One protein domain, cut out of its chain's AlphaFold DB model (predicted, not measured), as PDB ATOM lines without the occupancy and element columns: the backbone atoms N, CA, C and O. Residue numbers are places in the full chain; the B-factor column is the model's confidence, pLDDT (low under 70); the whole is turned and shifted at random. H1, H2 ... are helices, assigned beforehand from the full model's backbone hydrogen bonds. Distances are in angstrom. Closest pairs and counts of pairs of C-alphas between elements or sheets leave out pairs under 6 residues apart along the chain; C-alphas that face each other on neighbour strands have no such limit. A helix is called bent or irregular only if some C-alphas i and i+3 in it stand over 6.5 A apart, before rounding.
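What this domain is: This is residues 335 to 396 of the 396 residues of an uncharacterized protein of Eimeria brunetti (UniProt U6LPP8). One long helix, H1, runs out, the chain turns through a tight link, and a still longer helix, H2, runs back beside it, with a narrow gap between the two. The far end of H2 and the last residues, 385 to 396, stick out past H1 and add to the length. The printed part has 62 residues, with two named helices in the order H1, H2 and no named strand; its class is all helix. It is only just loose, close to extended, with a radius of gyration of the C-alphas of 15.9 A, and spans 55 by 21 by 7 A.

How they stand to each other: H1, residues 335 to 357, has the N-to-C direction (1.00, -0.02, 0.04). H2, residues 363 to 393, has the direction (-1.00, 0.08, 0.04). The two helices are near each other: their closest C-alphas are 8.4 A apart, and 10 pairs of C-alphas lie within 10 A. A tight link of 5 residues joins them. In H1 and H2 every O i to N i+4 pair is within hydrogen-bond range.

Where its parts are: H1 begins with C-alpha 335 at (-24.462, 8.757, -58.454) and is 32.8 A long from first to last C-alpha. H2 begins with C-alpha 363 at (10.062, -1.143, -47.450), is 45.1 A long and ends with C-alpha 393 at (-34.398, 3.325, -41.293). Neither helix is bent.

The domain as a whole: The outline is a rod. The two C-alphas farthest apart, those of Glu 361 and Gln 396, are 55.0 A apart. Residues 359 to 365, of which 363 to 365 belong to H2, stand free. The printed part has no cut and ends at Gln 396, the chain's last residue. The mean pLDDT of the printed part is 77.8; residues 362 and 395 are under 70.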
ATOM      1  N   GLN A 335     -25.391   7.642 -58.671       77.06
ATOM      2  CA  GLN A 335     -24.462   8.757 -58.454       77.06
ATOM      3  C   GLN A 335     -23.527   8.496 -57.261       77.06
ATOM      4  O   GLN A 335     -22.319   8.706 -57.393       77.06
ATOM      5  N   GLN A 336     -24.040   7.981 -56.136       73.56
ATOM      6  CA  GLN A 336     -23.216   7.597 -54.983       73.56
ATOM      7  C   GLN A 336     -22.207   6.502 -55.369       73.56
ATOM      8  O   GLN A 336     -21.013   6.646 -55.102       73.56
ATOM      9  N   GLN A 337     -22.649   5.444 -56.057       74.38
ATOM     10  CA  GLN A 337     -21.768   4.367 -56.520       74.38
ATOM     11  C   GLN A 337     -20.684   4.881 -57.487       74.38
ATOM     12  O   GLN A 337     -19.513   4.516 -57.357       74.38
ATOM     13  N   GLN A 338     -21.044   5.755 -58.432       78.75
ATOM     14  CA  GLN A 338     -20.096   6.348 -59.378       78.75
ATOM     15  C   GLN A 338     -19.070   7.244 -58.669       78.75
ATOM     16  O   GLN A 338     -17.875   7.150 -58.960       78.75
ATOM     17  N   GLN A 339     -19.506   8.064 -57.708       80.12
ATOM     18  CA  GLN A 339     -18.619   8.882 -56.879       80.12
ATOM     19  C   GLN A 339     -17.650   8.009 -56.065       80.12
ATOM     20  O   GLN A 339     -16.463   8.326 -55.975       80.12
ATOM     21  N   GLN A 340     -18.119   6.873 -55.545       74.12
ATOM     22  CA  GLN A 340     -17.282   5.931 -54.803       74.12
ATOM     23  C   GLN A 340     -16.234   5.235 -55.690       74.12
ATOM     24  O   GLN A 340     -15.080   5.087 -55.284       74.12
ATOM     25  N   LEU A 341     -16.600   4.854 -56.919       77.06
ATOM     26  CA  LEU A 341     -15.679   4.259 -57.897       77.06
ATOM     27  C   LEU A 341     -14.602   5.271 -58.334       77.06
ATOM     28  O   LEU A 341     -13.426   4.921 -58.437       77.06
ATOM     29  N   LEU A 342     -14.980   6.540 -58.514       82.31
ATOM     30  CA  LEU A 342     -14.054   7.636 -58.814       82.31
ATOM     31  C   LEU A 342     -13.071   7.871 -57.650       82.31
ATOM     32  O   LEU A 342     -11.863   7.963 -57.875       82.31
ATOM     33  N   LEU A 343     -13.554   7.867 -56.402       80.00
ATOM     34  CA  LEU A 343     -12.713   7.992 -55.204       80.00
ATOM     35  C   LEU A 343     -11.740   6.804 -55.061       80.00
ATOM     36  O   LEU A 343     -10.559   7.009 -54.779       80.00
ATOM     37  N   GLN A 344     -12.188   5.575 -55.347       77.62
ATOM     38  CA  GLN A 344     -11.315   4.394 -55.388       77.62
ATOM     39  C   GLN A 344     -10.213   4.530 -56.455       77.62
ATOM     40  O   GLN A 344      -9.049   4.231 -56.177       77.62
ATOM     41  N   GLN A 345     -10.549   5.023 -57.654       79.94
ATOM     42  CA  GLN A 345      -9.571   5.276 -58.719       79.94
ATOM     43  C   GLN A 345      -8.534   6.332 -58.298       79.94
ATOM     44  O   GLN A 345      -7.342   6.160 -58.551       79.94
ATOM     45  N   GLN A 346      -8.966   7.402 -57.622       83.50
ATOM     46  CA  GLN A 346      -8.067   8.449 -57.129       83.50
ATOM     47  C   GLN A 346      -7.100   7.913 -56.061       83.50
ATOM     48  O   GLN A 346      -5.904   8.205 -56.116       83.50
ATOM     49  N   LEU A 347      -7.582   7.067 -55.140       77.56
ATOM     50  CA  LEU A 347      -6.738   6.359 -54.169       77.56
ATOM     51  C   LEU A 347      -5.703   5.455 -54.857       77.56
ATOM     52  O   LEU A 347      -4.537   5.445 -54.464       77.56
ATOM     53  N   GLN A 348      -6.097   4.738 -55.914       78.75
ATOM     54  CA  GLN A 348      -5.190   3.879 -56.679       78.75
ATOM     55  C   GLN A 348      -4.125   4.682 -57.451       78.75
ATOM     56  O   GLN A 348      -2.959   4.284 -57.458       78.75
ATOM     57  N   GLN A 349      -4.475   5.837 -58.036       80.50
ATOM     58  CA  GLN A 349      -3.479   6.752 -58.613       80.50
ATOM     59  C   GLN A 349      -2.509   7.288 -57.555       80.50
ATOM     60  O   GLN A 349      -1.305   7.324 -57.801       80.50
ATOM     61  N   GLN A 350      -3.003   7.678 -56.373       81.62
ATOM     62  CA  GLN A 350      -2.137   8.154 -55.291       81.62
ATOM     63  C   GLN A 350      -1.154   7.059 -54.845       81.62
ATOM     64  O   GLN A 350       0.028   7.340 -54.654       81.62
ATOM     65  N   GLN A 351      -1.614   5.806 -54.754       74.31
ATOM     66  CA  GLN A 351      -0.769   4.658 -54.417       74.31
ATOM     67  C   GLN A 351       0.313   4.403 -55.488       74.31
ATOM     68  O   GLN A 351       1.467   4.163 -55.134       74.31
ATOM     69  N   GLN A 352      -0.007   4.535 -56.784       78.56
ATOM     70  CA  GLN A 352       1.006   4.481 -57.852       78.56
ATOM     71  C   GLN A 352       2.009   5.639 -57.774       78.56
ATOM     72  O   GLN A 352       3.208   5.404 -57.895       78.56
ATOM     73  N   GLN A 353       1.561   6.876 -57.535       82.12
ATOM     74  CA  GLN A 353       2.479   8.010 -57.378       82.12
ATOM     75  C   GLN A 353       3.402   7.829 -56.164       82.12
ATOM     76  O   GLN A 353       4.592   8.112 -56.266       82.12
ATOM     77  N   GLN A 354       2.903   7.282 -55.051       75.69
ATOM     78  CA  GLN A 354       3.729   6.947 -53.885       75.69
ATOM     79  C   GLN A 354       4.728   5.816 -54.185       75.69
ATOM     80  O   GLN A 354       5.884   5.938 -53.796       75.69
ATOM     81  N   GLN A 355       4.353   4.776 -54.943       71.06
ATOM     82  CA  GLN A 355       5.296   3.739 -55.407       71.06
ATOM     83  C   GLN A 355       6.349   4.246 -56.408       71.06
ATOM     84  O   GLN A 355       7.410   3.640 -56.530       71.06
ATOM     85  N   ILE A 356       6.070   5.331 -57.135       81.94
ATOM     86  CA  ILE A 356       7.030   5.973 -58.046       81.94
ATOM     87  C   ILE A 356       7.955   6.938 -57.284       81.94
ATOM     88  O   ILE A 356       9.122   7.078 -57.644       81.94
ATOM     89  N   LEU A 357       7.452   7.597 -56.234       77.75
ATOM     90  CA  LEU A 357       8.198   8.592 -55.456       77.75
ATOM     91  C   LEU A 357       9.055   7.967 -54.340       77.75
ATOM     92  O   LEU A 357      10.165   8.436 -54.088       77.75
ATOM     93  N   LEU A 358       8.571   6.907 -53.683       71.56
ATOM     94  CA  LEU A 358       9.356   6.092 -52.756       71.56
ATOM     95  C   LEU A 358       9.968   4.905 -53.507       71.56
ATOM     96  O   LEU A 358       9.307   3.897 -53.750       71.56
ATOM     97  N   GLY A 359      11.254   5.029 -53.845       72.31
ATOM     98  CA  GLY A 359      12.042   3.940 -54.422       72.31
ATOM     99  C   GLY A 359      12.134   2.697 -53.514       72.31
ATOM    100  O   GLY A 359      11.825   2.765 -52.321       72.31
ATOM    101  N   PRO A 360      12.593   1.553 -54.060       73.25
ATOM    102  CA  PRO A 360      12.449   0.226 -53.443       73.25
ATOM    103  C   PRO A 360      13.166   0.024 -52.095       73.25
ATOM    104  O   PRO A 360      12.877  -0.948 -51.402       73.25
ATOM    105  N   GLU A 361      14.054   0.934 -51.692       73.62
ATOM    106  CA  GLU A 361      14.806   0.870 -50.431       73.62
ATOM    107  C   GLU A 361      13.921   1.071 -49.175       73.62
ATOM    108  O   GLU A 361      14.266   0.611 -48.088       73.62
ATOM    109  N   CYS A 362      12.762   1.735 -49.291       61.41
ATOM    110  CA  CYS A 362      11.943   2.180 -48.147       61.41
ATOM    111  C   CYS A 362      10.801   1.218 -47.749       61.41
ATOM    112  O   CYS A 362       9.683   1.647 -47.444       61.41
ATOM    113  N   THR A 363      11.070  -0.091 -47.718       70.56
ATOM    114  CA  THR A 363      10.062  -1.143 -47.450       70.56
ATOM    115  C   THR A 363       9.309  -0.988 -46.120       70.56
ATOM    116  O   THR A 363       8.107  -1.238 -46.072       70.56
ATOM    117  N   PHE A 364       9.969  -0.524 -45.052       78.81
ATOM    118  CA  PHE A 364       9.331  -0.332 -43.740       78.81
ATOM    119  C   PHE A 364       8.264   0.777 -43.763       78.81
ATOM    120  O   PHE A 364       7.139   0.572 -43.310       78.81
ATOM    121  N   VAL A 365       8.583   1.930 -44.368       75.19
ATOM    122  CA  VAL A 365       7.640   3.054 -44.526       75.19
ATOM    123  C   VAL A 365       6.456   2.638 -45.400       75.19
ATOM    124  O   VAL A 365       5.313   2.965 -45.091       75.19
ATOM    125  N   GLN A 366       6.713   1.858 -46.455       71.44
ATOM    126  CA  GLN A 366       5.668   1.315 -47.321       71.44
ATOM    127  C   GLN A 366       4.704   0.383 -46.561       71.44
ATOM    128  O   GLN A 366       3.501   0.429 -46.818       71.44
ATOM    129  N   GLN A 367       5.190  -0.416 -45.604       77.19
ATOM    130  CA  GLN A 367       4.341  -1.282 -44.780       77.19
ATOM    131  C   GLN A 367       3.455  -0.482 -43.810       77.19
ATOM    132  O   GLN A 367       2.256  -0.751 -43.719       77.19
ATOM    133  N   GLU A 368       4.006   0.519 -43.117       80.62
ATOM    134  CA  GLU A 368       3.237   1.367 -42.192       80.62
ATOM    135  C   GLU A 368       2.184   2.206 -42.943       80.62
ATOM    136  O   GLU A 368       1.014   2.256 -42.554       80.62
ATOM    137  N   GLN A 369       2.561   2.770 -44.095       74.94
ATOM    138  CA  GLN A 369       1.661   3.502 -44.990       74.94
ATOM    139  C   GLN A 369       0.544   2.601 -45.551       74.94
ATOM    140  O   GLN A 369      -0.618   3.010 -45.584       74.94
ATOM    141  N   GLN A 370       0.856   1.354 -45.923       76.56
ATOM    142  CA  GLN A 370      -0.140   0.370 -46.358       76.56
ATOM    143  C   GLN A 370      -1.109  -0.009 -45.223       76.56
ATOM    144  O   GLN A 370      -2.312  -0.124 -45.465       76.56
ATOM    145  N   GLN A 371      -0.621  -0.155 -43.986       81.56
ATOM    146  CA  GLN A 371      -1.462  -0.435 -42.819       81.56
ATOM    147  C   GLN A 371      -2.400   0.740 -42.498       81.56
ATOM    148  O   GLN A 371      -3.601   0.538 -42.308       81.56
ATOM    149  N   GLN A 372      -1.881   1.970 -42.509       81.31
ATOM    150  CA  GLN A 372      -2.666   3.188 -42.288       81.31
ATOM    151  C   GLN A 372      -3.736   3.379 -43.380       81.31
ATOM    152  O   GLN A 372      -4.888   3.698 -43.082       81.31
ATOM    153  N   GLN A 373      -3.403   3.090 -44.642       74.50
ATOM    154  CA  GLN A 373      -4.348   3.127 -45.763       74.50
ATOM    155  C   GLN A 373      -5.422   2.025 -45.668       74.50
ATOM    156  O   GLN A 373      -6.591   2.281 -45.963       74.50
ATOM    157  N   GLN A 374      -5.072   0.823 -45.200       78.44
ATOM    158  CA  GLN A 374      -6.035  -0.256 -44.945       78.44
ATOM    159  C   GLN A 374      -7.003   0.099 -43.801       78.44
ATOM    160  O   GLN A 374      -8.204  -0.166 -43.900       78.44
ATOM    161  N   GLN A 375      -6.514   0.764 -42.751       82.12
ATOM    162  CA  GLN A 375      -7.343   1.287 -41.662       82.12
ATOM    163  C   GLN A 375      -8.300   2.387 -42.162       82.12
ATOM    164  O   GLN A 375      -9.484   2.384 -41.820       82.12
ATOM    165  N   GLN A 376      -7.829   3.270 -43.046       79.75
ATOM    166  CA  GLN A 376      -8.651   4.312 -43.671       79.75
ATOM    167  C   GLN A 376      -9.749   3.723 -44.586       79.75
ATOM    168  O   GLN A 376     -10.885   4.202 -44.567       79.75
ATOM    169  N   GLN A 377      -9.463   2.637 -45.320       76.69
ATOM    170  CA  GLN A 377     -10.478   1.895 -46.086       76.69
ATOM    171  C   GLN A 377     -11.547   1.261 -45.182       76.69
ATOM    172  O   GLN A 377     -12.736   1.373 -45.484       76.69
ATOM    173  N   GLN A 378     -11.160   0.644 -44.057       78.31
ATOM    174  CA  GLN A 378     -12.129   0.122 -43.080       78.31
ATOM    175  C   GLN A 378     -13.028   1.234 -42.524       78.31
ATOM    176  O   GLN A 378     -14.238   1.044 -42.402       78.31
ATOM    177  N   GLN A 379     -12.463   2.411 -42.242       81.94
ATOM    178  CA  GLN A 379     -13.212   3.549 -41.709       81.94
ATOM    179  C   GLN A 379     -14.229   4.109 -42.723       81.94
ATOM    180  O   GLN A 379     -15.375   4.370 -42.353       81.94
ATOM    181  N   GLN A 380     -13.868   4.206 -44.009       77.88
ATOM    182  CA  GLN A 380     -14.821   4.568 -45.073       77.88
ATOM    183  C   GLN A 380     -15.915   3.506 -45.270       77.88
ATOM    184  O   GLN A 380     -17.087   3.855 -45.413       77.88
ATOM    185  N   HIS A 381     -15.564   2.218 -45.237       78.44
ATOM    186  CA  HIS A 381     -16.537   1.128 -45.366       78.44
ATOM    187  C   HIS A 381     -17.530   1.099 -44.189       78.44
ATOM    188  O   HIS A 381     -18.721   0.854 -44.386       78.44
ATOM    189  N   SER A 382     -17.066   1.410 -42.972       80.81
ATOM    190  CA  SER A 382     -17.923   1.580 -41.790       80.81
ATOM    191  C   SER A 382     -18.916   2.733 -41.968       80.81
ATOM    192  O   SER A 382     -20.109   2.553 -41.728       80.81
ATOM    193  N   LEU A 383     -18.450   3.900 -42.432       81.62
ATOM    194  CA  LEU A 383     -19.314   5.057 -42.701       81.62
ATOM    195  C   LEU A 383     -20.358   4.759 -43.787       81.62
ATOM    196  O   LEU A 383     -21.511   5.161 -43.645       81.62
ATOM    197  N   GLN A 384     -20.000   4.014 -44.837       75.75
ATOM    198  CA  GLN A 384     -20.975   3.623 -45.856       75.75
ATOM    199  C   GLN A 384     -22.024   2.647 -45.304       75.75
ATOM    200  O   GLN A 384     -23.209   2.830 -45.574       75.75
ATOM    201  N   GLN A 385     -21.634   1.646 -44.505       78.50
ATOM    202  CA  GLN A 385     -22.612   0.764 -43.851       78.50
ATOM    203  C   GLN A 385     -23.572   1.547 -42.947       78.50
ATOM    204  O   GLN A 385     -24.763   1.242 -42.919       78.50
ATOM    205  N   GLN A 386     -23.083   2.587 -42.266       85.19
ATOM    206  CA  GLN A 386     -23.916   3.470 -41.451       85.19
ATOM    207  C   GLN A 386     -24.908   4.283 -42.302       85.19
ATOM    208  O   GLN A 386     -26.096   4.282 -41.991       85.19
ATOM    209  N   GLN A 387     -24.475   4.870 -43.425       81.88
ATOM    210  CA  GLN A 387     -25.378   5.563 -44.363       81.88
ATOM    211  C   GLN A 387     -26.425   4.628 -44.992       81.88
ATOM    212  O   GLN A 387     -27.569   5.031 -45.195       81.88
ATOM    213  N   VAL A 388     -26.059   3.376 -45.295       77.88
ATOM    214  CA  VAL A 388     -27.002   2.360 -45.797       77.88
ATOM    215  C   VAL A 388     -28.023   1.976 -44.720       77.88
ATOM    216  O   VAL A 388     -29.194   1.784 -45.042       77.88
ATOM    217  N   LEU A 389     -27.619   1.915 -43.448       80.62
ATOM    218  CA  LEU A 389     -28.532   1.690 -42.323       80.62
ATOM    219  C   LEU A 389     -29.478   2.878 -42.089       80.62
ATOM    220  O   LEU A 389     -30.671   2.646 -41.912       80.62
ATOM    221  N   GLU A 390     -29.004   4.125 -42.157       84.62
ATOM    222  CA  GLU A 390     -29.882   5.309 -42.084       84.62
ATOM    223  C   GLU A 390     -30.881   5.351 -43.251       84.62
ATOM    224  O   GLU A 390     -32.071   5.564 -43.033       84.62
ATOM    225  N   GLN A 391     -30.437   5.054 -44.479       76.38
ATOM    226  CA  GLN A 391     -31.314   4.903 -45.652       76.38
ATOM    227  C   GLN A 391     -32.368   3.797 -45.475       76.38
ATOM    228  O   GLN A 391     -33.488   3.942 -45.956       76.38
ATOM    229  N   GLN A 392     -32.039   2.695 -44.792       74.25
ATOM    230  CA  GLN A 392     -33.010   1.639 -44.480       74.25
ATOM    231  C   GLN A 392     -33.979   2.040 -43.360       74.25
ATOM    232  O   GLN A 392     -35.148   1.672 -43.433       74.25
ATOM    233  N   GLN A 393     -33.532   2.804 -42.359       87.00
ATOM    234  CA  GLN A 393     -34.398   3.325 -41.293       87.00
ATOM    235  C   GLN A 393     -35.346   4.422 -41.798       87.00
ATOM    236  O   GLN A 393     -36.494   4.462 -41.380       87.00
ATOM    237  N   LEU A 394     -34.913   5.254 -42.751       81.94
ATOM    238  CA  LEU A 394     -35.754   6.253 -43.429       81.94
ATOM    239  C   LEU A 394     -36.801   5.652 -44.390       81.94
ATOM    240  O   LEU A 394     -37.598   6.398 -44.959       81.94
ATOM    241  N   LYS A 395     -36.791   4.328 -44.597       68.25
ATOM    242  CA  LYS A 395     -37.739   3.590 -45.453       68.25
ATOM    243  C   LYS A 395     -38.615   2.593 -44.673       68.25
ATOM    244  O   LYS A 395     -39.218   1.717 -45.297       68.25
ATOM    245  N   GLN A 396     -38.672   2.714 -43.344       80.69
ATOM    246  CA  GLN A 396     -39.552   1.954 -42.441       80.69
ATOM    247  C   GLN A 396     -40.548   2.883 -41.738       80.69
ATOM    248  O   GLN A 396     -41.687   2.416 -41.527       80.69
TER     249      GLN A 396